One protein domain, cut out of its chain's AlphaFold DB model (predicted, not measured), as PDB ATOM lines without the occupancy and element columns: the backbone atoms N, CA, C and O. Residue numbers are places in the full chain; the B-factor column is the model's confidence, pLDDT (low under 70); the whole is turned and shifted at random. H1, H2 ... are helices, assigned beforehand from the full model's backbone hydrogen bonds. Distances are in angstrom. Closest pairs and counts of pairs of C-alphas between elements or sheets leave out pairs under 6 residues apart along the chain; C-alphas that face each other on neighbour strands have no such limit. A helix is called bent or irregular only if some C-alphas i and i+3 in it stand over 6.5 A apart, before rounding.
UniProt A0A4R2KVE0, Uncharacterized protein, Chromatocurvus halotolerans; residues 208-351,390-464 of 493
ATOM      1  N   ILE A 208     -75.500 -16.583 -64.103       97.31
ATOM      2  CA  ILE A 208     -75.491 -16.171 -62.694       97.31
ATOM      3  C   ILE A 208     -75.372 -17.396 -61.785       97.31
ATOM      4  O   ILE A 208     -74.499 -17.409 -60.923       97.31
ATOM      5  N   ALA A 209     -76.149 -18.455 -62.027       96.31
ATOM      6  CA  ALA A 209     -76.100 -19.689 -61.246       96.31
ATOM      7  C   ALA A 209     -74.701 -20.332 -61.270       96.31
ATOM      8  O   ALA A 209     -74.175 -20.732 -60.232       96.31
ATOM      9  N   ARG A 210     -74.036 -20.355 -62.437       96.06
ATOM     10  CA  ARG A 210     -72.637 -20.816 -62.544       96.06
ATOM     11  C   ARG A 210     -71.683 -19.970 -61.700       96.06
ATOM     12  O   ARG A 210     -70.803 -20.515 -61.039       96.06
ATOM     13  N   LYS A 211     -71.852 -18.644 -61.703       97.00
ATOM     14  CA  LYS A 211     -71.045 -17.744 -60.865       97.00
ATOM     15  C   LYS A 211     -71.352 -17.908 -59.378       97.00
ATOM     16  O   LYS A 211     -70.427 -17.859 -58.580       97.00
ATOM     17  N   GLN A 212     -72.602 -18.152 -58.991       96.12
ATOM     18  CA  GLN A 212     -72.968 -18.446 -57.604       96.12
ATOM     19  C   GLN A 212     -72.333 -19.754 -57.118       96.12
ATOM     20  O   GLN A 212     -71.792 -19.785 -56.017       96.12
ATOM     21  N   GLN A 213     -72.300 -20.795 -57.955       94.44
ATOM     22  CA  GLN A 213     -71.598 -22.041 -57.638       94.44
ATOM     23  C   GLN A 213     -70.083 -21.821 -57.479       94.44
ATOM     24  O   GLN A 213     -69.483 -22.305 -56.521       94.44
ATOM     25  N   ALA A 214     -69.459 -21.052 -58.378       94.00
ATOM     26  CA  ALA A 214     -68.047 -20.681 -58.253       94.00
ATOM     27  C   ALA A 214     -67.774 -19.855 -56.981       94.00
ATOM     28  O   ALA A 214     -66.754 -20.036 -56.319       94.00
ATOM     29  N   LEU A 215     -68.698 -18.964 -56.611       94.00
ATOM     30  CA  LEU A 215     -68.627 -18.167 -55.389       94.00
ATOM     31  C   LEU A 215     -68.758 -19.033 -54.133       94.00
ATOM     32  O   LEU A 215     -68.092 -18.759 -53.136       94.00
ATOM     33  N   GLU A 216     -69.607 -20.061 -54.166       91.19
ATOM     34  CA  GLU A 216     -69.707 -21.035 -53.084       91.19
ATOM     35  C   GLU A 216     -68.362 -21.730 -52.892       91.19
ATOM     36  O   GLU A 216     -67.813 -21.617 -51.804       91.19
ATOM     37  N   VAL A 217     -67.767 -22.292 -53.953       88.75
ATOM     38  CA  VAL A 217     -66.430 -22.915 -53.907       88.75
ATOM     39  C   VAL A 217     -65.383 -21.944 -53.351       88.75
ATOM     40  O   VAL A 217     -64.677 -22.281 -52.404       88.75
ATOM     41  N   ALA A 218     -65.324 -20.709 -53.859       86.69
ATOM     42  CA  ALA A 218     -64.374 -19.701 -53.381       86.69
ATOM     43  C   ALA A 218     -64.555 -19.342 -51.888       86.69
ATOM     44  O   ALA A 218     -63.590 -18.957 -51.225       86.69
ATOM     45  N   ASN A 219     -65.770 -19.473 -51.342       83.88
ATOM     46  CA  ASN A 219     -66.064 -19.214 -49.930       83.88
ATOM     47  C   ASN A 219     -65.905 -20.456 -49.033       83.88
ATOM     48  O   ASN A 219     -65.394 -20.325 -47.920       83.88
ATOM     49  N   THR A 220     -66.339 -21.644 -49.475       76.75
ATOM     50  CA  THR A 220     -66.315 -22.891 -48.685       76.75
ATOM     51  C   THR A 220     -64.937 -23.516 -48.610       76.75
ATOM     52  O   THR A 220     -64.596 -24.057 -47.562       76.75
ATOM     53  N   THR A 221     -64.118 -23.401 -49.660       63.19
ATOM     54  CA  THR A 221     -62.719 -23.863 -49.616       63.19
ATOM     55  C   THR A 221     -61.813 -22.916 -48.811       63.19
ATOM     56  O   THR A 221     -60.636 -23.182 -48.620       63.19
ATOM     57  N   ALA A 222     -62.427 -21.853 -48.276       59.00
ATOM     58  CA  ALA A 222     -62.072 -21.017 -47.138       59.00
ATOM     59  C   ALA A 222     -60.659 -20.411 -47.097       59.00
ATOM     60  O   ALA A 222     -59.691 -21.155 -47.049       59.00
ATOM     61  N   PRO A 223     -60.527 -19.079 -46.871       61.31
ATOM     62  CA  PRO A 223     -59.380 -18.368 -46.261       61.31
ATOM     63  C   PRO A 223     -58.429 -19.222 -45.406       61.31
ATOM     64  O   PRO A 223     -57.221 -19.148 -45.535       61.31
ATOM     65  N   VAL A 224     -58.946 -20.111 -44.575       62.53
ATOM     66  CA  VAL A 224     -58.164 -20.749 -43.520       62.53
ATOM     67  C   VAL A 224     -57.195 -21.843 -44.010       62.53
ATOM     68  O   VAL A 224     -56.083 -21.904 -43.491       62.53
ATOM     69  N   GLU A 225     -57.553 -22.682 -44.991       68.44
ATOM     70  CA  GLU A 225     -56.742 -23.873 -45.336       68.44
ATOM     71  C   GLU A 225     -55.520 -23.549 -46.218       68.44
ATOM     72  O   GLU A 225     -54.384 -23.782 -45.808       68.44
ATOM     73  N   TRP A 226     -55.722 -22.929 -47.381       73.56
ATOM     74  CA  TRP A 226     -54.670 -22.304 -48.205       73.56
ATOM     75  C   TRP A 226     -53.785 -21.319 -47.424       73.56
ATOM     76  O   TRP A 226     -52.572 -21.329 -47.626       73.56
ATOM     77  N   MET A 227     -54.322 -20.499 -46.506       71.19
ATOM     78  CA  MET A 227     -53.476 -19.624 -45.675       71.19
ATOM     79  C   MET A 227     -52.591 -20.441 -44.730       71.19
ATOM     80  O   MET A 227     -51.405 -20.138 -44.608       71.19
ATOM     81  N   ALA A 228     -53.126 -21.485 -44.091       77.06
ATOM     82  CA  ALA A 228     -52.342 -22.350 -43.214       77.06
ATOM     83  C   ALA A 228     -51.239 -23.103 -43.973       77.06
ATOM     84  O   ALA A 228     -50.121 -23.210 -43.464       77.06
ATOM     85  N   ASP A 229     -51.511 -23.575 -45.194       81.75
ATOM     86  CA  ASP A 229     -50.505 -24.249 -46.022       81.75
ATOM     87  C   ASP A 229     -49.403 -23.285 -46.487       81.75
ATOM     88  O   ASP A 229     -48.215 -23.568 -46.308       81.75
ATOM     89  N   THR A 230     -49.769 -22.099 -46.986       79.44
ATOM     90  CA  THR A 230     -48.799 -21.069 -47.394       79.44
ATOM     91  C   THR A 230     -47.934 -20.616 -46.217       79.44
ATOM     92  O   THR A 230     -46.709 -20.552 -46.345       79.44
ATOM     93  N   LEU A 231     -48.538 -20.362 -45.048       80.62
ATOM     94  CA  LEU A 231     -47.813 -20.044 -43.812       80.62
ATOM     95  C   LEU A 231     -46.876 -21.185 -43.406       80.62
ATOM     96  O   LEU A 231     -45.709 -20.953 -43.086       80.62
ATOM     97  N   GLY A 232     -47.364 -22.425 -43.456       84.25
ATOM     98  CA  GLY A 232     -46.581 -23.613 -43.142       84.25
ATOM     99  C   GLY A 232     -45.387 -23.802 -44.078       84.25
ATOM    100  O   GLY A 232     -44.304 -24.156 -43.613       84.25
ATOM    101  N   ARG A 233     -45.558 -23.548 -45.381       86.81
ATOM    102  CA  ARG A 233     -44.486 -23.617 -46.385       86.81
ATOM    103  C   ARG A 233     -43.432 -22.541 -46.149       86.81
ATOM    104  O   ARG A 233     -42.265 -22.886 -45.990       86.81
ATOM    105  N   LEU A 234     -43.842 -21.275 -46.045       85.75
ATOM    106  CA  LEU A 234     -42.919 -20.158 -45.813       85.75
ATOM    107  C   LEU A 234     -42.145 -20.322 -44.500       85.75
ATOM    108  O   LEU A 234     -40.958 -20.010 -44.439       85.75
ATOM    109  N   LYS A 235     -42.790 -20.859 -43.457       86.44
ATOM    110  CA  LYS A 235     -42.125 -21.173 -42.189       86.44
ATOM    111  C   LYS A 235     -41.042 -22.245 -42.357       86.44
ATOM    112  O   LYS A 235     -39.928 -22.042 -41.883       86.44
ATOM    113  N   ARG A 236     -41.348 -23.354 -43.043       89.00
ATOM    114  CA  ARG A 236     -40.382 -24.437 -43.313       89.00
ATOM    115  C   ARG A 236     -39.184 -23.943 -44.124       89.00
ATOM    116  O   ARG A 236     -38.046 -24.168 -43.730       89.00
ATOM    117  N   GLU A 237     -39.437 -23.206 -45.202       88.81
ATOM    118  CA  GLU A 237     -38.383 -22.626 -46.047       88.81
ATOM    119  C   GLU A 237     -37.488 -21.657 -45.258       88.81
ATOM    120  O   GLU A 237     -36.273 -21.620 -45.449       88.81
ATOM    121  N   ARG A 238     -38.066 -20.897 -44.322       88.88
ATOM    122  CA  ARG A 238     -37.302 -20.009 -43.441       88.88
ATOM    123  C   ARG A 238     -36.436 -20.772 -42.441       88.88
ATOM    124  O   ARG A 238     -35.285 -20.401 -42.231       88.88
ATOM    125  N   GLU A 239     -36.957 -21.836 -41.832       88.56
ATOM    126  CA  GLU A 239     -36.175 -22.717 -40.949       88.56
ATOM    127  C   GLU A 239     -34.985 -23.352 -41.696       88.56
ATOM    128  O   GLU A 239     -33.878 -23.436 -41.157       88.56
ATOM    129  N   GLU A 240     -35.175 -23.732 -42.961       91.12
ATOM    130  CA  GLU A 240     -34.095 -24.186 -43.844       91.12
ATOM    131  C   GLU A 240     -33.092 -23.064 -44.147       91.12
ATOM    132  O   GLU A 240     -31.881 -23.274 -44.046       91.12
ATOM    133  N   SER A 241     -33.574 -21.852 -44.437       90.69
ATOM    134  CA  SER A 241     -32.736 -20.678 -44.696       90.69
ATOM    135  C   SER A 241     -31.837 -20.329 -43.506       90.69
ATOM    136  O   SER A 241     -30.645 -20.105 -43.707       90.69
ATOM    137  N   VAL A 242     -32.331 -20.424 -42.263       92.38
ATOM    138  CA  VAL A 242     -31.504 -20.255 -41.049       92.38
ATOM    139  C   VAL A 242     -30.314 -21.222 -41.041       92.38
ATOM    140  O   VAL A 242     -29.192 -20.836 -40.701       92.38
ATOM    141  N   ASN A 243     -30.527 -22.484 -41.421       92.06
ATOM    142  CA  ASN A 243     -29.453 -23.476 -41.469       92.06
ATOM    143  C   ASN A 243     -28.459 -23.194 -42.603       92.06
ATOM    144  O   ASN A 243     -27.250 -23.298 -42.387       92.06
ATOM    145  N   THR A 244     -28.950 -22.780 -43.771       94.06
ATOM    146  CA  THR A 244     -28.111 -22.382 -44.910       94.06
ATOM    147  C   THR A 244     -27.240 -21.173 -44.562       94.06
ATOM    148  O   THR A 244     -26.023 -21.234 -44.724       94.06
ATOM    149  N   THR A 245     -27.811 -20.119 -43.971       94.81
ATOM    150  CA  THR A 245     -27.059 -18.930 -43.543       94.81
ATOM    151  C   THR A 245     -25.982 -19.279 -42.514       94.81
ATOM    152  O   THR A 245     -24.870 -18.757 -42.582       94.81
ATOM    153  N   ARG A 246     -26.259 -20.205 -41.584       94.31
ATOM    154  CA  ARG A 246     -25.253 -20.700 -40.627       94.31
ATOM    155  C   ARG A 246     -24.097 -21.429 -41.312       94.31
ATOM    156  O   ARG A 246     -22.950 -21.252 -40.902       94.31
ATOM    157  N   ALA A 247     -24.379 -22.236 -42.334       93.62
ATOM    158  CA  ALA A 247     -23.344 -22.914 -43.110       93.62
ATOM    159  C   ALA A 247     -22.464 -21.903 -43.865       93.62
ATOM    160  O   ALA A 247     -21.243 -21.946 -43.732       93.62
ATOM    161  N   THR A 248     -23.068 -20.924 -44.544       94.56
ATOM    162  CA  THR A 248     -22.332 -19.852 -45.236       94.56
ATOM    163  C   THR A 248     -21.516 -18.991 -44.268       94.56
ATOM    164  O   THR A 248     -20.380 -18.621 -44.565       94.56
ATOM    165  N   PHE A 249     -22.045 -18.701 -43.073       95.38
ATOM    166  CA  PHE A 249     -21.277 -18.026 -42.026       95.38
ATOM    167  C   PHE A 249     -20.068 -18.856 -41.586       95.38
ATOM    168  O   PHE A 249     -18.993 -18.294 -41.405       95.38
ATOM    169  N   ARG A 250     -20.202 -20.185 -41.447       94.56
ATOM    170  CA  ARG A 250     -19.073 -21.077 -41.124       94.56
ATOM    171  C   ARG A 250     -17.965 -20.982 -42.166       94.56
ATOM    172  O   ARG A 250     -16.808 -20.803 -41.789       94.56
ATOM    173  N   GLU A 251     -18.319 -21.037 -43.445       94.75
ATOM    174  CA  GLU A 251     -17.367 -20.919 -44.555       94.75
ATOM    175  C   GLU A 251     -16.631 -19.570 -44.562       94.75
ATOM    176  O   GLU A 251     -15.441 -19.526 -44.867       94.75
ATOM    177  N   ALA A 252     -17.297 -18.480 -44.166       94.50
ATOM    178  CA  ALA A 252     -16.687 -17.151 -44.069       94.50
ATOM    179  C   ALA A 252     -15.884 -16.934 -42.769       94.50
ATOM    180  O   ALA A 252     -14.842 -16.276 -42.771       94.50
ATOM    181  N   ALA A 253     -16.341 -17.492 -41.647       94.44
ATOM    182  CA  ALA A 253     -15.719 -17.317 -40.337       94.44
ATOM    183  C   ALA A 253     -14.439 -18.148 -40.182       94.44
ATOM    184  O   ALA A 253     -13.488 -17.678 -39.561       94.44
ATOM    185  N   GLN A 254     -14.375 -19.355 -40.755       94.19
ATOM    186  CA  GLN A 254     -13.186 -20.213 -40.695       94.19
ATOM    187  C   GLN A 254     -11.894 -19.526 -41.190       94.19
ATOM    188  O   GLN A 254     -10.924 -19.506 -40.425       94.19
ATOM    189  N   PRO A 255     -11.834 -18.922 -42.395       94.69
ATOM    190  CA  PRO A 255     -10.629 -18.237 -42.859       94.69
ATOM    191  C   PRO A 255     -10.314 -16.981 -42.038       94.69
ATOM    192  O   PRO A 255      -9.140 -16.704 -41.792       94.69
ATOM    193  N   ALA A 256     -11.325 -16.253 -41.550       94.25
ATOM    194  CA  ALA A 256     -11.118 -15.095 -40.679       94.25
ATOM    195  C   ALA A 256     -10.490 -15.502 -39.333       94.25
ATOM    196  O   ALA A 256      -9.533 -14.882 -38.869       94.25
ATOM    197  N   ILE A 257     -10.972 -16.596 -38.736       94.00
ATOM    198  CA  ILE A 257     -10.426 -17.159 -37.497       94.00
ATOM    199  C   ILE A 257      -9.008 -17.700 -37.721       94.00
ATOM    200  O   ILE A 257      -8.126 -17.452 -36.898       94.00
ATOM    201  N   ALA A 258      -8.765 -18.411 -38.826       93.06
ATOM    202  CA  ALA A 258      -7.436 -18.914 -39.174       93.06
ATOM    203  C   ALA A 258      -6.426 -17.770 -39.355       93.06
ATOM    204  O   ALA A 258      -5.341 -17.811 -38.777       93.06
ATOM    205  N   THR A 259      -6.820 -16.709 -40.064       94.38
ATOM    206  CA  THR A 259      -6.005 -15.497 -40.241       94.38
ATOM    207  C   THR A 259      -5.671 -14.860 -38.894       94.38
ATOM    208  O   THR A 259      -4.509 -14.560 -38.624       94.38
ATOM    209  N   TRP A 260      -6.656 -14.741 -37.999       94.75
ATOM    210  CA  TRP A 260      -6.433 -14.215 -36.653       94.75
ATOM    211  C   TRP A 260      -5.489 -15.085 -35.809       94.75
ATOM    212  O   TRP A 260      -4.691 -14.563 -35.030       94.75
ATOM    213  N   LEU A 261      -5.549 -16.415 -35.934       91.25
ATOM    214  CA  LEU A 261      -4.641 -17.327 -35.221       91.25
ATOM    215  C   LEU A 261      -3.177 -17.170 -35.669       91.25
ATOM    216  O   LEU A 261      -2.261 -17.469 -34.893       91.25
ATOM    217  N   GLU A 262      -2.956 -16.712 -36.901       92.38
ATOM    218  CA  GLU A 262      -1.636 -16.506 -37.501       92.38
ATOM    219  C   GLU A 262      -1.125 -15.061 -37.417       92.38
ATOM    220  O   GLU A 262       0.073 -14.844 -37.605       92.38
ATOM    221  N   SER A 263      -1.996 -14.101 -37.095       93.38
ATOM    222  CA  SER A 263      -1.677 -12.678 -36.951       93.38
ATOM    223  C   SER A 263      -1.370 -12.280 -35.499       93.38
ATOM    224  O   SER A 263      -1.582 -13.048 -34.552       93.38
ATOM    225  N   ASP A 264      -0.922 -11.038 -35.304       93.06
ATOM    226  CA  ASP A 264      -0.719 -10.432 -33.979       93.06
ATOM    227  C   ASP A 264      -1.974  -9.690 -33.460       93.06
ATOM    228  O   ASP A 264      -1.941  -9.041 -32.417       93.06
ATOM    229  N   GLU A 265      -3.112  -9.829 -34.150       91.88
ATOM    230  CA  GLU A 265      -4.361  -9.124 -33.834       91.88
ATOM    231  C   GLU A 265      -4.905  -9.440 -32.430       91.88
ATOM    232  O   GLU A 265      -4.736 -10.543 -31.893       91.88
ATOM    233  N   SER A 266      -5.609  -8.474 -31.845       92.31
ATOM    234  CA  SER A 266      -6.217  -8.573 -30.518       92.31
ATOM    235  C   SER A 266      -7.501  -9.412 -30.512       92.31
ATOM    236  O   SER A 266      -8.060  -9.761 -31.557       92.31
ATOM    237  N   LEU A 267      -7.998  -9.763 -29.322       89.44
ATOM    238  CA  LEU A 267      -9.281 -10.467 -29.189       89.44
ATOM    239  C   LEU A 267     -10.462  -9.563 -29.583       89.44
ATOM    240  O   LEU A 267     -11.457 -10.049 -30.115       89.44
ATOM    241  N   GLU A 268     -10.360  -8.259 -29.333       90.81
ATOM    242  CA  GLU A 268     -11.366  -7.270 -29.722       90.81
ATOM    243  C   GLU A 268     -11.483  -7.144 -31.245       90.81
ATOM    244  O   GLU A 268     -12.597  -7.103 -31.766       90.81
ATOM    245  N   GLN A 269     -10.358  -7.190 -31.965       92.94
ATOM    246  CA  GLN A 269     -10.357  -7.219 -33.430       92.94
ATOM    247  C   GLN A 269     -11.072  -8.467 -33.968       92.94
ATOM    248  O   GLN A 269     -11.958  -8.331 -34.808       92.94
ATOM    249  N   LEU A 270     -10.798  -9.662 -33.423       93.12
ATOM    250  CA  LEU A 270     -11.536 -10.881 -33.793       93.12
ATOM    251  C   LEU A 270     -13.039 -10.749 -33.512       93.12
ATOM    252  O   LEU A 270     -13.860 -11.092 -34.361       93.12
ATOM    253  N   LYS A 271     -13.405 -10.246 -32.326       93.12
ATOM    254  CA  LYS A 271     -14.806 -10.010 -31.944       93.12
ATOM    255  C   LYS A 271     -15.498  -9.050 -32.915       93.12
ATOM    256  O   LYS A 271     -16.638  -9.306 -33.295       93.12
ATOM    257  N   SER A 272     -14.811  -7.991 -33.343       93.75
ATOM    258  CA  SER A 272     -15.309  -7.036 -34.335       93.75
ATOM    259  C   SER A 272     -15.484  -7.677 -35.714       93.75
ATOM    260  O   SER A 272     -16.531  -7.503 -36.331       93.75
ATOM    261  N   THR A 273     -14.506  -8.458 -36.183       95.25
ATOM    262  CA  THR A 273     -14.583  -9.168 -37.470       95.25
ATOM    263  C   THR A 273     -15.731 -10.175 -37.482       95.25
ATOM    264  O   THR A 273     -16.546 -10.167 -38.403       95.25
ATOM    265  N   LEU A 274     -15.859 -11.000 -36.437       94.56
ATOM    266  CA  LEU A 274     -16.959 -11.960 -36.321       94.56
ATOM    267  C   LEU A 274     -18.317 -11.265 -36.210       94.56
ATOM    268  O   LEU A 274     -19.270 -11.722 -36.833       94.56
ATOM    269  N   LYS A 275     -18.409 -10.147 -35.477       94.31
ATOM    270  CA  LYS A 275     -19.626  -9.329 -35.443       94.31
ATOM    271  C   LYS A 275     -19.987  -8.818 -36.840       94.31
ATOM    272  O   LYS A 275     -21.136  -8.954 -37.233       94.31
ATOM    273  N   GLY A 276     -19.026  -8.273 -37.587       95.38
ATOM    274  CA  GLY A 276     -19.255  -7.798 -38.954       95.38
ATOM    275  C   GLY A 276     -19.785  -8.903 -39.870       95.38
ATOM    276  O   GLY A 276     -20.784  -8.701 -40.552       95.38
ATOM    277  N   LEU A 277     -19.190 -10.099 -39.805       95.31
ATOM    278  CA  LEU A 277     -19.666 -11.269 -40.553       95.31
ATOM    279  C   LEU A 277     -21.070 -11.726 -40.118       95.31
ATOM    280  O   LEU A 277     -21.870 -12.129 -40.963       95.31
ATOM    281  N   MET A 278     -21.387 -11.679 -38.818       95.25
ATOM    282  CA  MET A 278     -22.730 -11.992 -38.310       95.25
ATOM    283  C   MET A 278     -23.772 -10.986 -38.795       95.25
ATOM    284  O   MET A 278     -24.831 -11.399 -39.259       95.25
ATOM    285  N   ASP A 279     -23.472  -9.689 -38.697       94.31
ATOM    286  CA  ASP A 279     -24.364  -8.609 -39.121       94.31
ATOM    287  C   ASP A 279     -24.606  -8.695 -40.643       94.31
ATOM    288  O   ASP A 279     -25.751  -8.625 -41.087       94.31
ATOM    289  N   GLU A 280     -23.566  -8.964 -41.445       94.56
ATOM    290  CA  GLU A 280     -23.692  -9.210 -42.889       94.56
ATOM    291  C   GLU A 280     -24.534 -10.463 -43.196       94.56
ATOM    292  O   GLU A 280     -25.391 -10.439 -44.079       94.56
ATOM    293  N   SER A 281     -24.344 -11.552 -42.444       94.75
ATOM    294  CA  SER A 281     -25.152 -12.770 -42.602       94.75
ATOM    295  C   SER A 281     -26.626 -12.515 -42.270       94.75
ATOM    296  O   SER A 281     -27.505 -12.996 -42.982       94.75
ATOM    297  N   CYS A 282     -26.906 -11.723 -41.230       94.19
ATOM    298  CA  CYS A 282     -28.265 -11.322 -40.867       94.19
ATOM    299  C   CYS A 282     -28.888 -10.410 -41.935       94.19
ATOM    300  O   CYS A 282     -30.050 -10.594 -42.284       94.19
ATOM    301  N   GLN A 283     -28.126  -9.467 -42.501       92.62
ATOM    302  CA  GLN A 283     -28.589  -8.618 -43.607       92.62
ATOM    303  C   GLN A 283     -28.927  -9.434 -44.857       92.62
ATOM    304  O   GLN A 283     -29.986  -9.229 -45.448       92.62
ATOM    305  N   ARG A 284     -28.060 -10.381 -45.239       92.44
ATOM    306  CA  ARG A 284     -28.325 -11.284 -46.368       92.44
ATOM    307  C   ARG A 284     -29.572 -12.130 -46.127       92.44
ATOM    308  O   ARG A 284     -30.420 -12.194 -47.009       92.44
ATOM    309  N   PHE A 285     -29.727 -12.684 -44.924       93.31
ATOM    310  CA  PHE A 285     -30.936 -13.413 -44.534       93.31
ATOM    311  C   PHE A 285     -32.201 -12.554 -44.692       93.31
ATOM    312  O   PHE A 285     -33.158 -12.988 -45.323       93.31
ATOM    313  N   LEU A 286     -32.199 -11.310 -44.195       91.00
ATOM    314  CA  LEU A 286     -33.344 -10.401 -44.348       91.00
ATOM    315  C   LEU A 286     -33.682 -10.115 -45.819       91.00
ATOM    316  O   LEU A 286     -34.851 -10.176 -46.195       91.00
ATOM    317  N   ALA A 287     -32.673  -9.841 -46.650       89.62
ATOM    318  CA  ALA A 287     -32.872  -9.584 -48.076       89.62
ATOM    319  C   ALA A 287     -33.420 -10.819 -48.818       89.62
ATOM    320  O   ALA A 287     -34.303 -10.698 -49.666       89.62
ATOM    321  N   GLU A 288     -32.931 -12.017 -48.488       91.00
ATOM    322  CA  GLU A 288     -33.429 -13.273 -49.059       91.00
ATOM    323  C   GLU A 288     -34.884 -13.555 -48.663       91.00
ATOM    324  O   GLU A 288     -35.673 -13.991 -49.506       91.00
ATOM    325  N   GLU A 289     -35.267 -13.276 -47.415       89.19
ATOM    326  CA  GLU A 289     -36.655 -13.417 -46.956       89.19
ATOM    327  C   GLU A 289     -37.600 -12.436 -47.666       89.19
ATOM    328  O   GLU A 289     -38.702 -12.825 -48.058       89.19
ATOM    329  N   GLU A 290     -37.174 -11.190 -47.896       88.06
ATOM    330  CA  GLU A 290     -37.954 -10.199 -48.649       88.06
ATOM    331  C   GLU A 290     -38.172 -10.636 -50.107       88.06
ATOM    332  O   GLU A 290     -39.299 -10.600 -50.618       88.06
ATOM    333  N   ILE A 291     -37.114 -11.119 -50.768       89.56
ATOM    334  CA  ILE A 291     -37.195 -11.673 -52.126       89.56
ATOM    335  C   ILE A 291     -38.156 -12.864 -52.158       89.56
ATOM    336  O   ILE A 291     -38.985 -12.956 -53.065       89.56
ATOM    337  N   ARG A 292     -38.081 -13.764 -51.170       88.62
ATOM    338  CA  ARG A 292     -38.932 -14.959 -51.107       88.62
ATOM    339  C   ARG A 292     -40.400 -14.606 -50.898       88.62
ATOM    340  O   ARG A 292     -41.252 -15.139 -51.608       88.62
ATOM    341  N   LEU A 293     -40.701 -13.688 -49.980       87.12
ATOM    342  CA  LEU A 293     -42.067 -13.211 -49.760       87.12
ATOM    343  C   LEU A 293     -42.627 -12.549 -51.026       87.12
ATOM    344  O   LEU A 293     -43.742 -12.860 -51.440       87.12
ATOM    345  N   THR A 294     -41.827 -11.715 -51.693       89.19
ATOM    346  CA  THR A 294     -42.212 -11.065 -52.954       89.19
ATOM    347  C   THR A 294     -42.458 -12.083 -54.070       89.19
ATOM    348  O   THR A 294     -43.445 -11.985 -54.795       89.19
ATOM    349  N   ALA A 295     -41.593 -13.091 -54.209       89.62
ATOM    350  CA  ALA A 295     -41.759 -14.157 -55.196       89.62
ATOM    351  C   ALA A 295     -43.011 -15.004 -54.921       89.62
ATOM    352  O   ALA A 295     -43.733 -15.363 -55.850       89.62
ATOM    353  N   CYS A 296     -43.299 -15.281 -53.646       88.00
ATOM    354  CA  CYS A 296     -44.524 -15.951 -53.225       88.00
ATOM    355  C   CYS A 296     -45.757 -15.128 -53.626       88.00
ATOM    356  O   CYS A 296     -46.650 -15.656 -54.292       88.00
ATOM    357  N   ALA A 297     -45.771 -13.832 -53.303       87.62
ATOM    358  CA  ALA A 297     -46.870 -12.923 -53.621       87.62
ATOM    359  C   ALA A 297     -47.112 -12.757 -55.129       87.62
ATOM    360  O   ALA A 297     -48.256 -12.670 -55.562       87.62
ATOM    361  N   ARG A 298     -46.052 -12.789 -55.942       88.50
ATOM    362  CA  ARG A 298     -46.133 -12.644 -57.407       88.50
ATOM    363  C   ARG A 298     -46.336 -13.947 -58.174       88.50
ATOM    364  O   ARG A 298     -46.309 -13.951 -59.404       88.50
ATOM    365  N   SER A 299     -46.505 -15.066 -57.482       89.00
ATOM    366  CA  SER A 299     -46.884 -16.312 -58.145       89.00
ATOM    367  C   SER A 299     -48.300 -16.210 -58.733       89.00
ATOM    368  O   SER A 299     -49.095 -15.362 -58.332       89.00
ATOM    369  N   ALA A 300     -48.639 -17.103 -59.670       85.25
ATOM    370  CA  ALA A 300     -49.919 -17.081 -60.393       85.25
ATOM    371  C   ALA A 300     -51.161 -17.065 -59.480       85.25
ATOM    372  O   ALA A 300     -52.223 -16.592 -59.878       85.25
ATOM    373  N   HIS A 301     -51.021 -17.568 -58.254       87.00
ATOM    374  CA  HIS A 301     -52.088 -17.638 -57.263       87.00
ATOM    375  C   HIS A 301     -51.701 -16.934 -55.964       87.00
ATOM    376  O   HIS A 301     -52.097 -17.392 -54.905       87.00
ATOM    377  N   ALA A 302     -50.900 -15.862 -56.002       86.25
ATOM    378  CA  ALA A 302     -50.578 -15.069 -54.806       86.25
ATOM    379  C   ALA A 302     -49.938 -15.864 -53.643       86.25
ATOM    380  O   ALA A 302     -50.021 -15.499 -52.469       86.25
ATOM    381  N   GLY A 303     -49.302 -16.988 -53.962       83.50
ATOM    382  CA  GLY A 303     -48.666 -17.893 -53.013       83.50
ATOM    383  C   GLY A 303     -49.567 -19.027 -52.548       83.50
ATOM    384  O   GLY A 303     -49.076 -19.937 -51.884       83.50
ATOM    385  N   PHE A 304     -50.845 -19.009 -52.914       83.69
ATOM    386  CA  PHE A 304     -51.814 -20.005 -52.500       83.69
ATOM    387  C   PHE A 304     -51.703 -21.313 -53.279       83.69
ATOM    388  O   PHE A 304     -51.530 -21.334 -54.499       83.69
ATOM    389  N   SER A 305     -51.859 -22.414 -52.550       82.88
ATOM    390  CA  SER A 305     -51.961 -23.764 -53.100       82.88
ATOM    391  C   SER A 305     -53.409 -24.037 -53.520       82.88
ATOM    392  O   SER A 305     -54.156 -24.662 -52.774       82.88
ATOM    393  N   LEU A 306     -53.819 -23.528 -54.685       84.56
ATOM    394  CA  LEU A 306     -55.172 -23.740 -55.209       84.56
ATOM    395  C   LEU A 306     -55.283 -25.046 -56.001       84.56
ATOM    396  O   LEU A 306     -54.408 -25.372 -56.809       84.56
ATOM    397  N   SER A 307     -56.396 -25.761 -55.833       86.81
ATOM    398  CA  SER A 307     -56.784 -26.820 -56.766       86.81
ATOM    399  C   SER A 307     -57.200 -26.231 -58.121       86.81
ATOM    400  O   SER A 307     -57.560 -25.057 -58.235       86.81
ATOM    401  N   SER A 308     -57.202 -27.053 -59.179       87.69
ATOM    402  CA  SER A 308     -57.646 -26.603 -60.511       87.69
ATOM    403  C   SER A 308     -59.082 -26.064 -60.495       87.69
ATOM    404  O   SER A 308     -59.378 -25.119 -61.219       87.69
ATOM    405  N   ALA A 309     -59.956 -26.645 -59.668       87.75
ATOM    406  CA  ALA A 309     -61.351 -26.229 -59.548       87.75
ATOM    407  C   ALA A 309     -61.495 -24.877 -58.824       87.75
ATOM    408  O   ALA A 309     -62.331 -24.055 -59.198       87.75
ATOM    409  N   GLU A 310     -60.661 -24.610 -57.816       88.44
ATOM    410  CA  GLU A 310     -60.628 -23.309 -57.134       88.44
ATOM    411  C   GLU A 310     -60.075 -22.212 -58.042       88.44
ATOM    412  O   GLU A 310     -60.664 -21.135 -58.131       88.44
ATOM    413  N   ALA A 311     -58.974 -22.486 -58.749       89.44
ATOM    414  CA  ALA A 311     -58.385 -21.535 -59.686       89.44
ATOM    415  C   ALA A 311     -59.380 -21.157 -60.799       89.44
ATOM    416  O   ALA A 311     -59.534 -19.977 -61.121       89.44
ATOM    417  N   GLU A 312     -60.107 -22.140 -61.337       92.00
ATOM    418  CA  GLU A 312     -61.187 -21.904 -62.297       92.00
ATOM    419  C   GLU A 312     -62.333 -21.086 -61.682       92.00
ATOM    420  O   GLU A 312     -62.845 -20.169 -62.322       92.00
ATOM    421  N   SER A 313     -62.690 -21.342 -60.420       92.94
ATOM    422  CA  SER A 313     -63.734 -20.586 -59.720       92.94
ATOM    423  C   SER A 313     -63.374 -19.103 -59.584       92.94
ATOM    424  O   SER A 313     -64.181 -18.245 -59.944       92.94
ATOM    425  N   PHE A 314     -62.150 -18.768 -59.163       92.06
ATOM    426  CA  PHE A 314     -61.694 -17.370 -59.119       92.06
ATOM    427  C   PHE A 314     -61.678 -16.716 -60.510       92.06
ATOM    428  O   PHE A 314     -62.072 -15.554 -60.641       92.06
ATOM    429  N   ALA A 315     -61.308 -17.465 -61.555       93.31
ATOM    430  CA  ALA A 315     -61.342 -16.980 -62.934       93.31
ATOM    431  C   ALA A 315     -62.776 -16.694 -63.422       93.31
ATOM    432  O   ALA A 315     -63.022 -15.639 -64.006       93.31
ATOM    433  N   ILE A 316     -63.741 -17.577 -63.134       95.50
ATOM    434  CA  ILE A 316     -65.172 -17.386 -63.450       95.50
ATOM    435  C   ILE A 316     -65.733 -16.133 -62.760       95.50
ATOM    436  O   ILE A 316     -66.547 -15.402 -63.337       95.50
ATOM    437  N   LEU A 317     -65.292 -15.874 -61.526       95.25
ATOM    438  CA  LEU A 317     -65.687 -14.702 -60.744       95.25
ATOM    439  C   LEU A 317     -64.974 -13.416 -61.189       95.25
ATOM    440  O   LEU A 317     -65.412 -12.329 -60.818       95.25
ATOM    441  N   GLY A 318     -63.905 -13.519 -61.986       94.81
ATOM    442  CA  GLY A 318     -63.082 -12.382 -62.398       94.81
ATOM    443  C   GLY A 318     -62.270 -11.772 -61.251       94.81
ATOM    444  O   GLY A 318     -61.994 -10.574 -61.269       94.81
ATOM    445  N   ILE A 319     -61.924 -12.568 -60.236       92.81
ATOM    446  CA  ILE A 319     -61.114 -12.128 -59.096       92.81
ATOM    447  C   ILE A 319     -59.639 -12.373 -59.420       92.81
ATOM    448  O   ILE A 319     -59.189 -13.515 -59.511       92.81
ATOM    449  N   ASP A 320     -58.885 -11.288 -59.567       92.31
ATOM    450  CA  ASP A 320     -57.459 -11.324 -59.886       92.31
ATOM    451  C   ASP A 320     -56.598 -11.396 -58.616       92.31
ATOM    452  O   ASP A 320     -56.277 -10.380 -57.995       92.31
ATOM    453  N   LEU A 321     -56.250 -12.619 -58.205       90.38
ATOM    454  CA  LEU A 321     -55.464 -12.868 -56.992       90.38
ATOM    455  C   LEU A 321     -54.088 -12.167 -56.996       90.38
ATOM    456  O   LEU A 321     -53.778 -11.543 -55.980       90.38
ATOM    457  N   PRO A 322     -53.283 -12.206 -58.080       91.06
ATOM    458  CA  PRO A 322     -52.043 -11.432 -58.185       91.06
ATOM    459  C   PRO A 322     -52.193  -9.940 -57.867       91.06
ATOM    460  O   PRO A 322     -51.420  -9.406 -57.074       91.06
ATOM    461  N   SER A 323     -53.215  -9.274 -58.411       92.56
ATOM    462  CA  SER A 323     -53.440  -7.847 -58.135       92.56
ATOM    463  C   SER A 323     -53.746  -7.590 -56.655       92.56
ATOM    464  O   SER A 323     -53.183  -6.680 -56.048       92.56
ATOM    465  N   LEU A 324     -54.579  -8.432 -56.032       91.88
ATOM    466  CA  LEU A 324     -54.877  -8.324 -54.596       91.88
ATOM    467  C   LEU A 324     -53.644  -8.603 -53.717       91.88
ATOM    468  O   LEU A 324     -53.524  -8.054 -52.615       91.88
ATOM    469  N   ALA A 325     -52.734  -9.454 -54.193       90.44
ATOM    470  CA  ALA A 325     -51.473  -9.778 -53.538       90.44
ATOM    471  C   ALA A 325     -50.496  -8.608 -53.555       90.44
ATOM    472  O   ALA A 325     -49.974  -8.249 -52.501       90.44
ATOM    473  N   ASP A 326     -50.299  -7.984 -54.717       90.94
ATOM    474  CA  ASP A 326     -49.425  -6.821 -54.867       90.94
ATOM    475  C   ASP A 326     -49.915  -5.645 -54.004       90.94
ATOM    476  O   ASP A 326     -49.119  -5.016 -53.300       90.94
ATOM    477  N   GLU A 327     -51.229  -5.398 -53.965       91.06
ATOM    478  CA  GLU A 327     -51.821  -4.395 -53.069       91.06
ATOM    479  C   GLU A 327     -51.518  -4.705 -51.595       91.06
ATOM    480  O   GLU A 327     -51.080  -3.831 -50.845       91.06
ATOM    481  N   SER A 328     -51.690  -5.963 -51.177       90.62
ATOM    482  CA  SER A 328     -51.438  -6.387 -49.792       90.62
ATOM    483  C   SER A 328     -49.960  -6.328 -49.417       90.62
ATOM    484  O   SER A 328     -49.626  -5.955 -48.292       90.62
ATOM    485  N   LEU A 329     -49.069  -6.664 -50.350       88.88
ATOM    486  CA  LEU A 329     -47.627  -6.571 -50.159       88.88
ATOM    487  C   LEU A 329     -47.192  -5.109 -50.003       88.88
ATOM    488  O   LEU A 329     -46.381  -4.812 -49.134       88.88
ATOM    489  N   SER A 330     -47.775  -4.189 -50.780       86.12
ATOM    490  CA  SER A 330     -47.457  -2.756 -50.699       86.12
ATOM    491  C   SER A 330     -47.892  -2.093 -49.384       86.12
ATOM    492  O   SER A 330     -47.243  -1.159 -48.917       86.12
ATOM    493  N   GLU A 331     -48.967  -2.588 -48.763       84.00
ATOM    494  CA  GLU A 331     -49.451  -2.119 -47.457       84.00
ATOM    495  C   GLU A 331     -48.749  -2.796 -46.275       84.00
ATOM    496  O   GLU A 331     -48.748  -2.265 -45.160       84.00
ATOM    497  N   SER A 332     -48.142  -3.961 -46.508       79.50
ATOM    498  CA  SER A 332     -47.359  -4.675 -45.506       79.50
ATOM    499  C   SER A 332     -46.021  -3.962 -45.335       79.50
ATOM    500  O   SER A 332     -45.053  -4.238 -46.036       79.50
ATOM    501  N   ALA A 333     -45.960  -3.003 -44.411       60.56
ATOM    502  CA  ALA A 333     -44.707  -2.342 -44.079       60.56
ATOM    503  C   ALA A 333     -43.685  -3.388 -43.605       60.56
ATOM    504  O   ALA A 333     -43.907  -4.046 -42.587       60.56
ATOM    505  N   SER A 334     -42.553  -3.514 -44.308       64.19
ATOM    506  CA  SER A 334     -41.401  -4.241 -43.773       64.19
ATOM    507  C   SER A 334     -41.000  -3.562 -42.465       64.19
ATOM    508  O   SER A 334     -40.627  -2.382 -42.488       64.19
ATOM    509  N   PRO A 335     -41.099  -4.238 -41.307       63.22
ATOM    510  CA  PRO A 335     -40.593  -3.660 -40.077       63.22
ATOM    511  C   PRO A 335     -39.111  -3.340 -40.284       63.22
ATOM    512  O   PRO A 335     -38.370  -4.152 -40.836       63.22
ATOM    513  N   ALA A 336     -38.667  -2.167 -39.834       69.31
ATOM    514  CA  ALA A 336     -37.245  -1.868 -39.742       69.31
ATOM    515  C   ALA A 336     -36.628  -2.822 -38.703       69.31
ATOM    516  O   ALA A 336     -36.628  -2.557 -37.499       69.31
ATOM    517  N   LEU A 337     -36.201  -3.997 -39.163       80.75
ATOM    518  CA  LEU A 337     -35.497  -4.980 -38.359       80.75
ATOM    519  C   LEU A 337     -34.037  -4.557 -38.321       80.75
ATOM    520  O   LEU A 337     -33.404  -4.451 -39.364       80.75
ATOM    521  N   ASP A 338     -33.522  -4.293 -37.123       82.19
ATOM    522  CA  ASP A 338     -32.097  -4.054 -36.926       82.19
ATOM    523  C   ASP A 338     -31.355  -5.399 -37.027       82.19
ATOM    524  O   ASP A 338     -31.588  -6.277 -36.186       82.19
ATOM    525  N   PRO A 339     -30.514  -5.610 -38.057       82.25
ATOM    526  CA  PRO A 339     -29.722  -6.825 -38.192       82.25
ATOM    527  C   PRO A 339     -28.500  -6.821 -37.265       82.25
ATOM    528  O   PRO A 339     -27.871  -7.866 -37.091       82.25
ATOM    529  N   SER A 340     -28.135  -5.666 -36.693       84.56
ATOM    530  CA  SER A 340     -26.948  -5.540 -35.862       84.56
ATOM    531  C   SER A 340     -27.179  -6.078 -34.456       84.56
ATOM    532  O   SER A 340     -28.188  -5.817 -33.804       84.56
ATOM    533  N   GLY A 341     -26.189  -6.810 -33.953       83.25
ATOM    534  CA  GLY A 341     -26.203  -7.306 -32.579       83.25
ATOM    535  C   GLY A 341     -24.926  -7.000 -31.804       83.25
ATOM    536  O   GLY A 341     -24.075  -6.195 -32.198       83.25
ATOM    537  N   GLN A 342     -24.786  -7.642 -30.647       87.00
ATOM    538  CA  GLN A 342     -23.570  -7.539 -29.835       87.00
ATOM    539  C   GLN A 342     -22.406  -8.310 -30.487       87.00
ATOM    540  O   GLN A 342     -22.577  -8.970 -31.505       87.00
ATOM    541  N   ALA A 343     -21.183  -8.207 -29.980       87.88
ATOM    542  CA  ALA A 343     -20.116  -9.106 -30.432       87.88
ATOM    543  C   ALA A 343     -20.232 -10.454 -29.698       87.88
ATOM    544  O   ALA A 343     -20.706 -10.449 -28.560       87.88
ATOM    545  N   PRO A 344     -19.807 -11.582 -30.298       88.31
ATOM    546  CA  PRO A 344     -19.934 -12.877 -29.643       88.31
ATOM    547  C   PRO A 344     -19.110 -12.967 -28.357       88.31
ATOM    548  O   PRO A 344     -17.991 -12.432 -28.274       88.31
ATOM    549  N   ASP A 345     -19.641 -13.669 -27.352       86.25
ATOM    550  CA  ASP A 345     -18.899 -13.882 -26.110       86.25
ATOM    551  C   ASP A 345     -17.870 -15.012 -26.251       86.25
ATOM    552  O   ASP A 345     -18.134 -16.192 -26.038       86.25
ATOM    553  N   LEU A 346     -16.636 -14.620 -26.567       84.19
ATOM    554  CA  LEU A 346     -15.500 -15.536 -26.676       84.19
ATOM    555  C   LEU A 346     -14.795 -15.812 -25.332       84.19
ATOM    556  O   LEU A 346     -13.751 -16.459 -25.311       84.19
ATOM    557  N   ASN A 347     -15.318 -15.332 -24.198       75.75
ATOM    558  CA  ASN A 347     -14.693 -15.531 -22.883       75.75
ATOM    559  C   ASN A 347     -14.562 -16.999 -22.410       75.75
ATOM    560  O   ASN A 347     -13.642 -17.261 -21.630       75.75
ATOM    561  N   PRO A 348     -15.384 -17.978 -22.839       76.88
ATOM    562  CA  PRO A 348     -15.216 -19.383 -22.440       76.88
ATOM    563  C   PRO A 348     -14.033 -20.114 -23.104       76.88
ATOM    564  O   PRO A 348     -13.869 -21.316 -22.906       76.88
ATOM    565  N   PHE A 349     -13.198 -19.415 -23.878       74.44
ATOM    566  CA  PHE A 349     -12.147 -19.979 -24.732       74.44
ATOM    567  C   PHE A 349     -11.260 -21.060 -24.059       74.44
ATOM    568  O   PHE A 349     -10.697 -20.799 -22.984       74.44
ATOM    569  N   PRO A 350     -11.050 -22.243 -24.667       78.56
ATOM    570  CA  PRO A 350     -10.161 -23.274 -24.124       78.56
ATOM    571  C   PRO A 350      -8.672 -22.909 -24.283       78.56
ATOM    572  O   PRO A 350      -8.193 -22.598 -25.373       78.56
ATOM    573  N   VAL A 351      -7.915 -22.950 -23.180       84.69
ATOM    574  CA  VAL A 351      -6.482 -22.603 -23.148       84.69
ATOM    575  C   VAL A 351      -5.626 -23.772 -22.659       84.69
ATOM    576  O   VAL A 351      -5.950 -24.447 -21.682       84.69
ATOM    577  N   ASP A 390      -5.084 -27.158 -30.275       81.00
ATOM    578  CA  ASP A 390      -4.937 -27.349 -31.738       81.00
ATOM    579  C   ASP A 390      -6.266 -27.167 -32.495       81.00
ATOM    580  O   ASP A 390      -6.270 -26.848 -33.679       81.00
ATOM    581  N   ASN A 391      -7.397 -27.322 -31.806       85.00
ATOM    582  CA  ASN A 391      -8.754 -27.098 -32.304       85.00
ATOM    583  C   ASN A 391      -9.311 -25.708 -31.929       85.00
ATOM    584  O   ASN A 391     -10.525 -25.510 -31.955       85.00
ATOM    585  N   ALA A 392      -8.461 -24.740 -31.569       84.81
ATOM    586  CA  ALA A 392      -8.892 -23.409 -31.138       84.81
ATOM    587  C   ALA A 392      -9.804 -22.700 -32.151       84.81
ATOM    588  O   ALA A 392     -10.723 -21.996 -31.745       84.81
ATOM    589  N   GLY A 393      -9.590 -22.921 -33.454       87.94
ATOM    590  CA  GLY A 393     -10.462 -22.382 -34.499       87.94
ATOM    591  C   GLY A 393     -11.899 -22.905 -34.408       87.94
ATOM    592  O   GLY A 393     -12.843 -22.119 -34.388       87.94
ATOM    593  N   GLU A 394     -12.059 -24.221 -34.251       89.44
ATOM    594  CA  GLU A 394     -13.367 -24.859 -34.046       89.44
ATOM    595  C   GLU A 394     -14.005 -24.439 -32.717       89.44
ATOM    596  O   GLU A 394     -15.210 -24.213 -32.653       89.44
ATOM    597  N   ALA A 395     -13.209 -24.256 -31.658       89.06
ATOM    598  CA  ALA A 395     -13.716 -23.777 -30.375       89.06
ATOM    599  C   ALA A 395     -14.241 -22.331 -30.446       89.06
ATOM    600  O   ALA A 395     -15.280 -22.037 -29.861       89.06
ATOM    601  N   ILE A 396     -13.565 -21.432 -31.177       90.44
ATOM    602  CA  ILE A 396     -14.056 -20.063 -31.426       90.44
ATOM    603  C   ILE A 396     -15.377 -20.111 -32.174       90.44
ATOM    604  O   ILE A 396     -16.331 -19.431 -31.799       90.44
ATOM    605  N   PHE A 397     -15.427 -20.919 -33.230       90.75
ATOM    606  CA  PHE A 397     -16.623 -21.049 -34.036       90.75
ATOM    607  C   PHE A 397     -17.800 -21.585 -33.207       90.75
ATOM    608  O   PHE A 397     -18.883 -21.009 -33.243       90.75
ATOM    609  N   ALA A 398     -17.573 -22.617 -32.389       90.88
ATOM    610  CA  ALA A 398     -18.580 -23.194 -31.500       90.88
ATOM    611  C   ALA A 398     -19.111 -22.210 -30.438       90.88
ATOM    612  O   ALA A 398     -20.214 -22.406 -29.931       90.88
ATOM    613  N   LEU A 399     -18.354 -21.155 -30.111       90.88
ATOM    614  CA  LEU A 399     -18.799 -20.070 -29.230       90.88
ATOM    615  C   LEU A 399     -19.571 -18.976 -29.980       90.88
ATOM    616  O   LEU A 399     -20.466 -18.367 -29.408       90.88
ATOM    617  N   ALA A 400     -19.256 -18.739 -31.253       91.50
ATOM    618  CA  ALA A 400     -19.898 -17.717 -32.081       91.50
ATOM    619  C   ALA A 400     -21.204 -18.201 -32.748       91.50
ATOM    620  O   ALA A 400     -22.153 -17.432 -32.901       91.50
ATOM    621  N   GLU A 401     -21.276 -19.470 -33.152       92.56
ATOM    622  CA  GLU A 401     -22.428 -20.055 -33.852       92.56
ATOM    623  C   GLU A 401     -23.756 -19.967 -33.069       92.56
ATOM    624  O   GLU A 401     -24.772 -19.645 -33.696       92.56
ATOM    625  N   PRO A 402     -23.804 -20.206 -31.740       92.44
ATOM    626  CA  PRO A 402     -25.036 -20.073 -30.963       92.44
ATOM    627  C   PRO A 402     -25.609 -18.651 -30.981       92.44
ATOM    628  O   PRO A 402     -26.820 -18.497 -31.137       92.44
ATOM    629  N   ASP A 403     -24.753 -17.627 -30.898       91.44
ATOM    630  CA  ASP A 403     -25.172 -16.221 -30.920       91.44
ATOM    631  C   ASP A 403     -25.778 -15.841 -32.277       91.44
ATOM    632  O   ASP A 403     -26.808 -15.167 -32.334       91.44
ATOM    633  N   LEU A 404     -25.178 -16.305 -33.384       93.62
ATOM    634  CA  LEU A 404     -25.754 -16.125 -34.720       93.62
ATOM    635  C   LEU A 404     -27.088 -16.864 -34.848       93.62
ATOM    636  O   LEU A 404     -28.062 -16.288 -35.329       93.62
ATOM    637  N   LYS A 405     -27.146 -18.128 -34.410       93.19
ATOM    638  CA  LYS A 405     -28.369 -18.935 -34.462       93.19
ATOM    639  C   LYS A 405     -29.512 -18.232 -33.730       93.19
ATOM    640  O   LYS A 405     -30.590 -18.094 -34.296       93.19
ATOM    641  N   GLN A 406     -29.260 -17.734 -32.521       92.56
ATOM    642  CA  GLN A 406     -30.259 -17.014 -31.739       92.56
ATOM    643  C   GLN A 406     -30.755 -15.752 -32.460       92.56
ATOM    644  O   GLN A 406     -31.957 -15.493 -32.471       92.56
ATOM    645  N   ARG A 407     -29.863 -14.974 -33.091       93.00
ATOM    646  CA  ARG A 407     -30.268 -13.791 -33.878       93.00
ATOM    647  C   ARG A 407     -31.125 -14.162 -35.072       93.00
ATOM    648  O   ARG A 407     -32.165 -13.547 -35.277       93.00
ATOM    649  N   LEU A 408     -30.708 -15.166 -35.841       93.69
ATOM    650  CA  LEU A 408     -31.456 -15.630 -37.005       93.69
ATOM    651  C   LEU A 408     -32.833 -16.167 -36.601       93.69
ATOM    652  O   LEU A 408     -33.813 -15.853 -37.263       93.69
ATOM    653  N   GLU A 409     -32.941 -16.897 -35.489       91.81
ATOM    654  CA  GLU A 409     -34.226 -17.353 -34.942       91.81
ATOM    655  C   GLU A 409     -35.123 -16.181 -34.507       91.81
ATOM    656  O   GLU A 409     -36.318 -16.180 -34.800       91.81
ATOM    657  N   GLN A 410     -34.561 -15.145 -33.873       90.81
ATOM    658  CA  GLN A 410     -35.306 -13.939 -33.492       90.81
ATOM    659  C   GLN A 410     -35.777 -13.131 -34.706       90.81
ATOM    660  O   GLN A 410     -36.934 -12.712 -34.751       90.81
ATOM    661  N   LEU A 411     -34.906 -12.914 -35.696       91.12
ATOM    662  CA  LEU A 411     -35.276 -12.258 -36.952       91.12
ATOM    663  C   LEU A 411     -36.343 -13.078 -37.679       91.12
ATOM    664  O   LEU A 411     -37.362 -12.531 -38.089       91.12
ATOM    665  N   SER A 412     -36.156 -14.394 -37.752       89.94
ATOM    666  CA  SER A 412     -37.097 -15.331 -38.358       89.94
ATOM    667  C   SER A 412     -38.489 -15.254 -37.726       89.94
ATOM    668  O   SER A 412     -39.484 -15.153 -38.448       89.94
ATOM    669  N   ALA A 413     -38.570 -15.230 -36.393       87.94
ATOM    670  CA  ALA A 413     -39.829 -15.068 -35.673       87.94
ATOM    671  C   ALA A 413     -40.498 -13.722 -35.996       87.94
ATOM    672  O   ALA A 413     -41.664 -13.692 -36.384       87.94
ATOM    673  N   ARG A 414     -39.739 -12.617 -35.944       87.75
ATOM    674  CA  ARG A 414     -40.262 -11.265 -36.212       87.75
ATOM    675  C   ARG A 414     -40.755 -11.082 -37.649       87.75
ATOM    676  O   ARG A 414     -41.774 -10.429 -37.854       87.75
ATOM    677  N   ILE A 415     -40.066 -11.653 -38.640       86.94
ATOM    678  CA  ILE A 415     -40.517 -11.644 -40.045       86.94
ATOM    679  C   ILE A 415     -41.838 -12.410 -40.183       86.94
ATOM    680  O   ILE A 415     -42.726 -11.981 -40.916       86.94
ATOM    681  N   GLY A 416     -41.981 -13.529 -39.465       82.00
ATOM    682  CA  GLY A 416     -43.216 -14.314 -39.435       82.00
ATOM    683  C   GLY A 416     -44.386 -13.496 -38.918       82.00
ATOM    684  O   GLY A 416     -45.332 -13.263 -39.663       82.00
ATOM    685  N   GLU A 417     -44.250 -13.005 -37.689       81.44
ATOM    686  CA  GLU A 417     -45.301 -12.265 -36.984       81.44
ATOM    687  C   GLU A 417     -45.675 -10.945 -37.668       81.44
ATOM    688  O   GLU A 417     -46.826 -10.521 -37.615       81.44
ATOM    689  N   SER A 418     -44.711 -10.252 -38.284       82.50
ATOM    690  CA  SER A 418     -44.942  -8.893 -38.778       82.50
ATOM    691  C   SER A 418     -45.163  -8.798 -40.281       82.50
ATOM    692  O   SER A 418     -45.980  -7.985 -40.693       82.50
ATOM    693  N   ALA A 419     -44.414  -9.534 -41.106       85.25
ATOM    694  CA  ALA A 419     -44.467  -9.369 -42.561       85.25
ATOM    695  C   ALA A 419     -45.357 -10.431 -43.208       85.25
ATOM    696  O   ALA A 419     -46.240 -10.108 -43.999       85.25
ATOM    697  N   VAL A 420     -45.163 -11.699 -42.838       85.62
ATOM    698  CA  VAL A 420     -45.927 -12.800 -43.432       85.62
ATOM    699  C   VAL A 420     -47.366 -12.815 -42.929       85.62
ATOM    700  O   VAL A 420     -48.278 -12.877 -43.751       85.62
ATOM    701  N   ASP A 421     -47.589 -12.696 -41.620       85.31
ATOM    702  CA  ASP A 421     -48.948 -12.650 -41.070       85.31
ATOM    703  C   ASP A 421     -49.724 -11.424 -41.578       85.31
ATOM    704  O   ASP A 421     -50.907 -11.535 -41.906       85.31
ATOM    705  N   ALA A 422     -49.061 -10.267 -41.717       87.38
ATOM    706  CA  ALA A 422     -49.669  -9.062 -42.284       87.38
ATOM    707  C   ALA A 422     -50.049  -9.243 -43.759       87.38
ATOM    708  O   ALA A 422     -51.185  -8.936 -44.128       87.38
ATOM    709  N   TYR A 423     -49.145  -9.796 -44.574       87.81
ATOM    710  CA  TYR A 423     -49.416 -10.118 -45.975       87.81
ATOM    711  C   TYR A 423     -50.614 -11.067 -46.096       87.81
ATOM    712  O   TYR A 423     -51.595 -10.766 -46.778       87.81
ATOM    713  N   VAL A 424     -50.571 -12.186 -45.372       86.19
ATOM    714  CA  VAL A 424     -51.601 -13.228 -45.401       86.19
ATOM    715  C   VAL A 424     -52.959 -12.680 -44.943       86.19
ATOM    716  O   VAL A 424     -53.971 -12.894 -45.616       86.19
ATOM    717  N   ALA A 425     -53.000 -11.904 -43.858       86.19
ATOM    718  CA  ALA A 425     -54.222 -11.246 -43.398       86.19
ATOM    719  C   ALA A 425     -54.740 -10.190 -44.392       86.19
ATOM    720  O   ALA A 425     -55.955 -10.053 -44.566       86.19
ATOM    721  N   GLY A 426     -53.839  -9.453 -45.047       89.56
ATOM    722  CA  GLY A 426     -54.163  -8.458 -46.068       89.56
ATOM    723  C   GLY A 426     -54.857  -9.085 -47.274       89.56
ATOM    724  O   GLY A 426     -55.981  -8.695 -47.605       89.56
ATOM    725  N   VAL A 427     -54.246 -10.117 -47.863       89.00
ATOM    726  CA  VAL A 427     -54.812 -10.803 -49.032       89.00
ATOM    727  C   VAL A 427     -56.139 -11.466 -48.681       89.00
ATOM    728  O   VAL A 427     -57.112 -11.324 -49.417       89.00
ATOM    729  N   SER A 428     -56.219 -12.112 -47.516       86.69
ATOM    730  CA  SER A 428     -57.449 -12.736 -47.020       86.69
ATOM    731  C   SER A 428     -58.615 -11.751 -46.951       86.69
ATOM    732  O   SER A 428     -59.692 -12.001 -47.496       86.69
ATOM    733  N   ARG A 429     -58.384 -10.579 -46.348       89.12
ATOM    734  CA  ARG A 429     -59.389  -9.517 -46.237       89.12
ATOM    735  C   ARG A 429     -59.835  -9.021 -47.610       89.12
ATOM    736  O   ARG A 429     -61.025  -8.799 -47.819       89.12
ATOM    737  N   ARG A 430     -58.896  -8.851 -48.545       91.31
ATOM    738  CA  ARG A 430     -59.193  -8.392 -49.908       91.31
ATOM    739  C   ARG A 430     -59.987  -9.415 -50.703       91.31
ATOM    740  O   ARG A 430     -60.965  -9.042 -51.342       91.31
ATOM    741  N   VAL A 431     -59.629 -10.692 -50.613       90.56
ATOM    742  CA  VAL A 431     -60.376 -11.774 -51.265       90.56
ATOM    743  C   VAL A 431     -61.785 -11.877 -50.684       90.56
ATOM    744  O   VAL A 431     -62.747 -11.907 -51.445       90.56
ATOM    745  N   GLN A 432     -61.945 -11.808 -49.359       89.56
ATOM    746  CA  GLN A 432     -63.271 -11.760 -48.729       89.56
ATOM    747  C   GLN A 432     -64.094 -10.547 -49.185       89.56
ATOM    748  O   GLN A 432     -65.288 -10.678 -49.468       89.56
ATOM    749  N   ALA A 433     -63.474  -9.368 -49.289       92.00
ATOM    750  CA  ALA A 433     -64.136  -8.164 -49.784       92.00
ATOM    751  C   ALA A 433     -64.554  -8.307 -51.258       92.00
ATOM    752  O   ALA A 433     -65.676  -7.943 -51.611       92.00
ATOM    753  N   ALA A 434     -63.693  -8.887 -52.101       93.38
ATOM    754  CA  ALA A 434     -63.990  -9.174 -53.501       93.38
ATOM    755  C   ALA A 434     -65.148 -10.175 -53.637       93.38
ATOM    756  O   ALA A 434     -66.116  -9.881 -54.335       93.38
ATOM    757  N   CYS A 435     -65.119 -11.293 -52.905       92.69
ATOM    758  CA  CYS A 435     -66.214 -12.268 -52.874       92.69
ATOM    759  C   CYS A 435     -67.530 -11.637 -52.396       92.69
ATOM    760  O   CYS A 435     -68.580 -11.880 -52.985       92.69
ATOM    761  N   THR A 436     -67.488 -10.784 -51.367       93.81
ATOM    762  CA  THR A 436     -68.678 -10.075 -50.861       93.81
ATOM    763  C   THR A 436     -69.250  -9.119 -51.907       93.81
ATOM    764  O   THR A 436     -70.467  -9.054 -52.084       93.81
ATOM    765  N   LYS A 437     -68.383  -8.396 -52.625       96.00
ATOM    766  CA  LYS A 437     -68.790  -7.510 -53.720       96.00
ATOM    767  C   LYS A 437     -69.429  -8.302 -54.860       96.00
ATOM    768  O   LYS A 437     -70.536  -7.973 -55.264       96.00
ATOM    769  N   VAL A 438     -68.774  -9.372 -55.315       96.00
ATOM    770  CA  VAL A 438     -69.299 -10.241 -56.379       96.00
ATOM    771  C   VAL A 438     -70.640 -10.848 -55.977       96.00
ATOM    772  O   VAL A 438     -71.561 -10.846 -56.785       96.00
ATOM    773  N   LYS A 439     -70.790 -11.303 -54.726       96.19
ATOM    774  CA  LYS A 439     -72.068 -11.807 -54.210       96.19
ATOM    775  C   LYS A 439     -73.187 -10.786 -54.378       96.19
ATOM    776  O   LYS A 439     -74.217 -11.100 -54.957       96.19
ATOM    777  N   LYS A 440     -72.958  -9.564 -53.895       97.44
ATOM    778  CA  LYS A 440     -73.942  -8.489 -53.984       97.44
ATOM    779  C   LYS A 440     -74.303  -8.179 -55.440       97.44
ATOM    780  O   LYS A 440     -75.480  -8.084 -55.760       97.44
ATOM    781  N   ASP A 441     -73.300  -8.070 -56.311       97.19
ATOM    782  CA  ASP A 441     -73.516  -7.787 -57.730       97.19
ATOM    783  C   ASP A 441     -74.320  -8.912 -58.416       97.19
ATOM    784  O   ASP A 441     -75.144  -8.631 -59.286       97.19
ATOM    785  N   LEU A 442     -74.114 -10.178 -58.027       97.31
ATOM    786  CA  LEU A 442     -74.892 -11.320 -58.525       97.31
ATOM    787  C   LEU A 442     -76.331 -11.317 -58.002       97.31
ATOM    788  O   LEU A 442     -77.242 -11.522 -58.798       97.31
ATOM    789  N   ASP A 443     -76.540 -11.047 -56.710       97.06
ATOM    790  CA  ASP A 443     -77.876 -10.962 -56.105       97.06
ATOM    791  C   ASP A 443     -78.704  -9.839 -56.770       97.06
ATOM    792  O   ASP A 443     -79.873 -10.033 -57.119       97.06
ATOM    793  N   ASP A 444     -78.083  -8.680 -57.027       97.31
ATOM    794  CA  ASP A 444     -78.709  -7.550 -57.726       97.31
ATOM    795  C   ASP A 444     -79.052  -7.907 -59.190       97.31
ATOM    796  O   ASP A 444     -80.139  -7.583 -59.685       97.31
ATOM    797  N   GLN A 445     -78.151  -8.607 -59.892       96.31
ATOM    798  CA  GLN A 445     -78.383  -9.074 -61.267       96.31
ATOM    799  C   GLN A 445     -79.495 -10.126 -61.345       96.31
ATOM    800  O   GLN A 445     -80.337 -10.057 -62.243       96.31
ATOM    801  N   GLU A 446     -79.527 -11.074 -60.409       97.31
ATOM    802  CA  GLU A 446     -80.557 -12.109 -60.334       97.31
ATOM    803  C   GLU A 446     -81.934 -11.490 -60.085       97.31
ATOM    804  O   GLU A 446     -82.897 -11.796 -60.796       97.31
ATOM    805  N   ALA A 447     -82.028 -10.570 -59.121       97.19
ATOM    806  CA  ALA A 447     -83.264  -9.855 -58.827       97.19
ATOM    807  C   ALA A 447     -83.778  -9.084 -60.055       97.19
ATOM    808  O   ALA A 447     -84.972  -9.133 -60.368       97.19
ATOM    809  N   HIS A 448     -82.882  -8.415 -60.788       97.00
ATOM    810  CA  HIS A 448     -83.237  -7.686 -62.004       97.00
ATOM    811  C   HIS A 448     -83.713  -8.607 -63.140       97.00
ATOM    812  O   HIS A 448     -84.735  -8.324 -63.778       97.00
ATOM    813  N   ALA A 449     -83.016  -9.720 -63.380       96.12
ATOM    814  CA  ALA A 449     -83.391 -10.695 -64.404       96.12
ATOM    815  C   ALA A 449     -84.753 -11.341 -64.092       96.12
ATOM    816  O   ALA A 449     -85.629 -11.403 -64.960       96.12
ATOM    817  N   ASN A 450     -84.986 -11.728 -62.833       96.94
ATOM    818  CA  ASN A 450     -86.264 -12.279 -62.381       96.94
ATOM    819  C   ASN A 450     -87.413 -11.266 -62.495       96.94
ATOM    820  O   ASN A 450     -88.496 -11.610 -62.975       96.94
ATOM    821  N   GLN A 451     -87.187  -9.998 -62.128       97.00
ATOM    822  CA  GLN A 451     -88.184  -8.939 -62.312       97.00
ATOM    823  C   GLN A 451     -88.533  -8.741 -63.795       97.00
ATOM    824  O   GLN A 451     -89.703  -8.561 -64.145       97.00
ATOM    825  N   THR A 452     -87.530  -8.781 -64.671       95.69
ATOM    826  CA  THR A 452     -87.720  -8.640 -66.120       95.69
ATOM    827  C   THR A 452     -88.507  -9.821 -66.688       95.69
ATOM    828  O   THR A 452     -89.471  -9.610 -67.421       95.69
ATOM    829  N   LEU A 453     -88.189 -11.055 -66.286       96.44
ATOM    830  CA  LEU A 453     -88.946 -12.250 -66.674       96.44
ATOM    831  C   LEU A 453     -90.406 -12.206 -66.212       96.44
ATOM    832  O   LEU A 453     -91.295 -12.572 -66.986       96.44
ATOM    833  N   ALA A 454     -90.670 -11.725 -64.995       96.00
ATOM    834  CA  ALA A 454     -92.033 -11.553 -64.496       96.00
ATOM    835  C   ALA A 454     -92.830 -10.566 -65.368       96.00
ATOM    836  O   ALA A 454     -93.933 -10.881 -65.808       96.00
ATOM    837  N   ARG A 455     -92.234  -9.413 -65.711       95.38
ATOM    838  CA  ARG A 455     -92.852  -8.418 -66.609       95.38
ATOM    839  C   ARG A 455     -93.086  -8.957 -68.017       95.38
ATOM    840  O   ARG A 455     -94.139  -8.707 -68.593       95.38
ATOM    841  N   LEU A 456     -92.129  -9.699 -68.575       94.94
ATOM    842  CA  LEU A 456     -92.277 -10.322 -69.895       94.94
ATOM    843  C   LEU A 456     -93.382 -11.383 -69.898       94.94
ATOM    844  O   LEU A 456     -94.084 -11.525 -70.892       94.94
ATOM    845  N   THR A 457     -93.558 -12.103 -68.790       94.75
ATOM    846  CA  THR A 457     -94.648 -13.077 -68.632       94.75
ATOM    847  C   THR A 457     -96.007 -12.377 -68.607       94.75
ATOM    848  O   THR A 457     -96.890 -12.756 -69.371       94.75
ATOM    849  N   GLU A 458     -96.147 -11.297 -67.833       94.81
ATOM    850  CA  GLU A 458     -97.368 -10.476 -67.820       94.81
ATOM    851  C   GLU A 458     -97.665  -9.877 -69.209       94.81
ATOM    852  O   GLU A 458     -98.802  -9.874 -69.679       94.81
ATOM    853  N   LEU A 459     -96.632  -9.390 -69.904       93.69
ATOM    854  CA  LEU A 459     -96.763  -8.852 -71.257       93.69
ATOM    855  C   LEU A 459     -97.222  -9.935 -72.246       93.69
ATOM    856  O   LEU A 459     -98.108  -9.687 -73.064       93.69
ATOM    857  N   LYS A 460     -96.668 -11.148 -72.139       92.94
ATOM    858  CA  LYS A 460     -97.058 -12.305 -72.952       92.94
ATOM    859  C   LYS A 460     -98.533 -12.658 -72.770       92.94
ATOM    860  O   LYS A 460     -99.218 -12.924 -73.754       92.94
ATOM    861  N   GLU A 461     -99.026 -12.634 -71.535       93.06
ATOM    862  CA  GLU A 461    -100.442 -12.863 -71.227       93.06
ATOM    863  C   GLU A 461    -101.344 -11.784 -71.838       93.06
ATOM    864  O   GLU A 461    -102.363 -12.119 -72.439       93.06
ATOM    865  N   LYS A 462    -100.947 -10.505 -71.781       93.06
ATOM    866  CA  LYS A 462    -101.703  -9.402 -72.402       93.06
ATOM    867  C   LYS A 462    -101.791  -9.526 -73.923       93.06
ATOM    868  O   LYS A 462    -102.871  -9.344 -74.479       93.06
ATOM    869  N   TYR A 463    -100.689  -9.856 -74.598       91.94
ATOM    870  CA  TYR A 463    -100.697 -10.065 -76.052       91.94
ATOM    871  C   TYR A 463    -101.532 -11.280 -76.464       91.94
ATOM    872  O   TYR A 463    -102.226 -11.216 -77.477       91.94
ATOM    873  N   ARG A 464    -101.507 -12.365 -75.677       91.19
ATOM    874  CA  ARG A 464    -102.402 -13.510 -75.895       91.19
ATOM    875  C   ARG A 464    -103.862 -13.104 -75.741       91.19
ATOM    876  O   ARG A 464    -104.620 -13.305 -76.674       91.19
TER     877      ARG A 464
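AT A GLANCE: This is residues 208 to 351 and 390 to 464 of the 493 residues of an uncharacterized protein of Chromatocurvus halotolerans (UniProt A0A4R2KVE0). The model is a long rod built along one very long, nearly straight helix, H6: beside its first arm, H6a, the hairpin of H2 and H3 completes a three-helix bundle, while short H1 and H5 pack on its second arm, H6b, and H4 packs on H1. Residues 450 to 464 of H6b stick out alone at one end. The printed part has 219 residues with six named helices, H1 to H6 along the chain, and no named strand: all helix. It is extended, with a radius of gyration of the C-alphas of 27.8 A and spans of 110 by 27 by 21 A.

IN THESE COORDINATES: H6, residues 392 to 464, was assigned as one helix by its hydrogen bonds but is bent: C-alphas 417 and 420 are 6.5 A apart. Arm H6a, residues 392 to 417, measures 38.5 A from C-alpha 392 at (-8.892, -23.409, -31.138); arm H6b, residues 420 to 464, measures 65.1 A, to C-alpha 464 at (-102.402, -13.510, -75.895). H2 is residues 223 to 262, 58.4 A; H3 residues 267 to 297, 44.9 A; H1 residues 208 to 220; H4 residues 308 to 317; H5 residues 321 to 331.

HOW THE PARTS SIT: H2 touches H6a, closest C-alphas Ile 257 and Gly 393, 6.0 A, opposite ways at a shallow tilt of 25 degrees. Hairpin H2 and H3 touch, closest C-alphas Thr 245 and Ser 281, 6.5 A. H6b touches H5 with residues 423 to 431 alone, closest C-alphas Ser 328 and Gly 426, 5.1 A, and H1 with residues 435 to 446 alone, closest Ile 208 and Leu 442, 6.4 A. H4 touches H1, closest C-alphas Ala 214 and Ser 313, 4.6 A. Every O i to N i+4 pair is within hydrogen-bond range in H1, H3, H4, H5 and H6b; H2 has 34 of 36, H6a 20 of 22.

THE WHOLE: C-alphas 264 and 464 are farthest apart, 110.0 A. Residues 352 to 389 are cut out, with 9.9 A between C-alphas 351 and 390. Of the links printed whole, none is long. pLDDT is under 70 at residues 221 to 225 and 333 to 336.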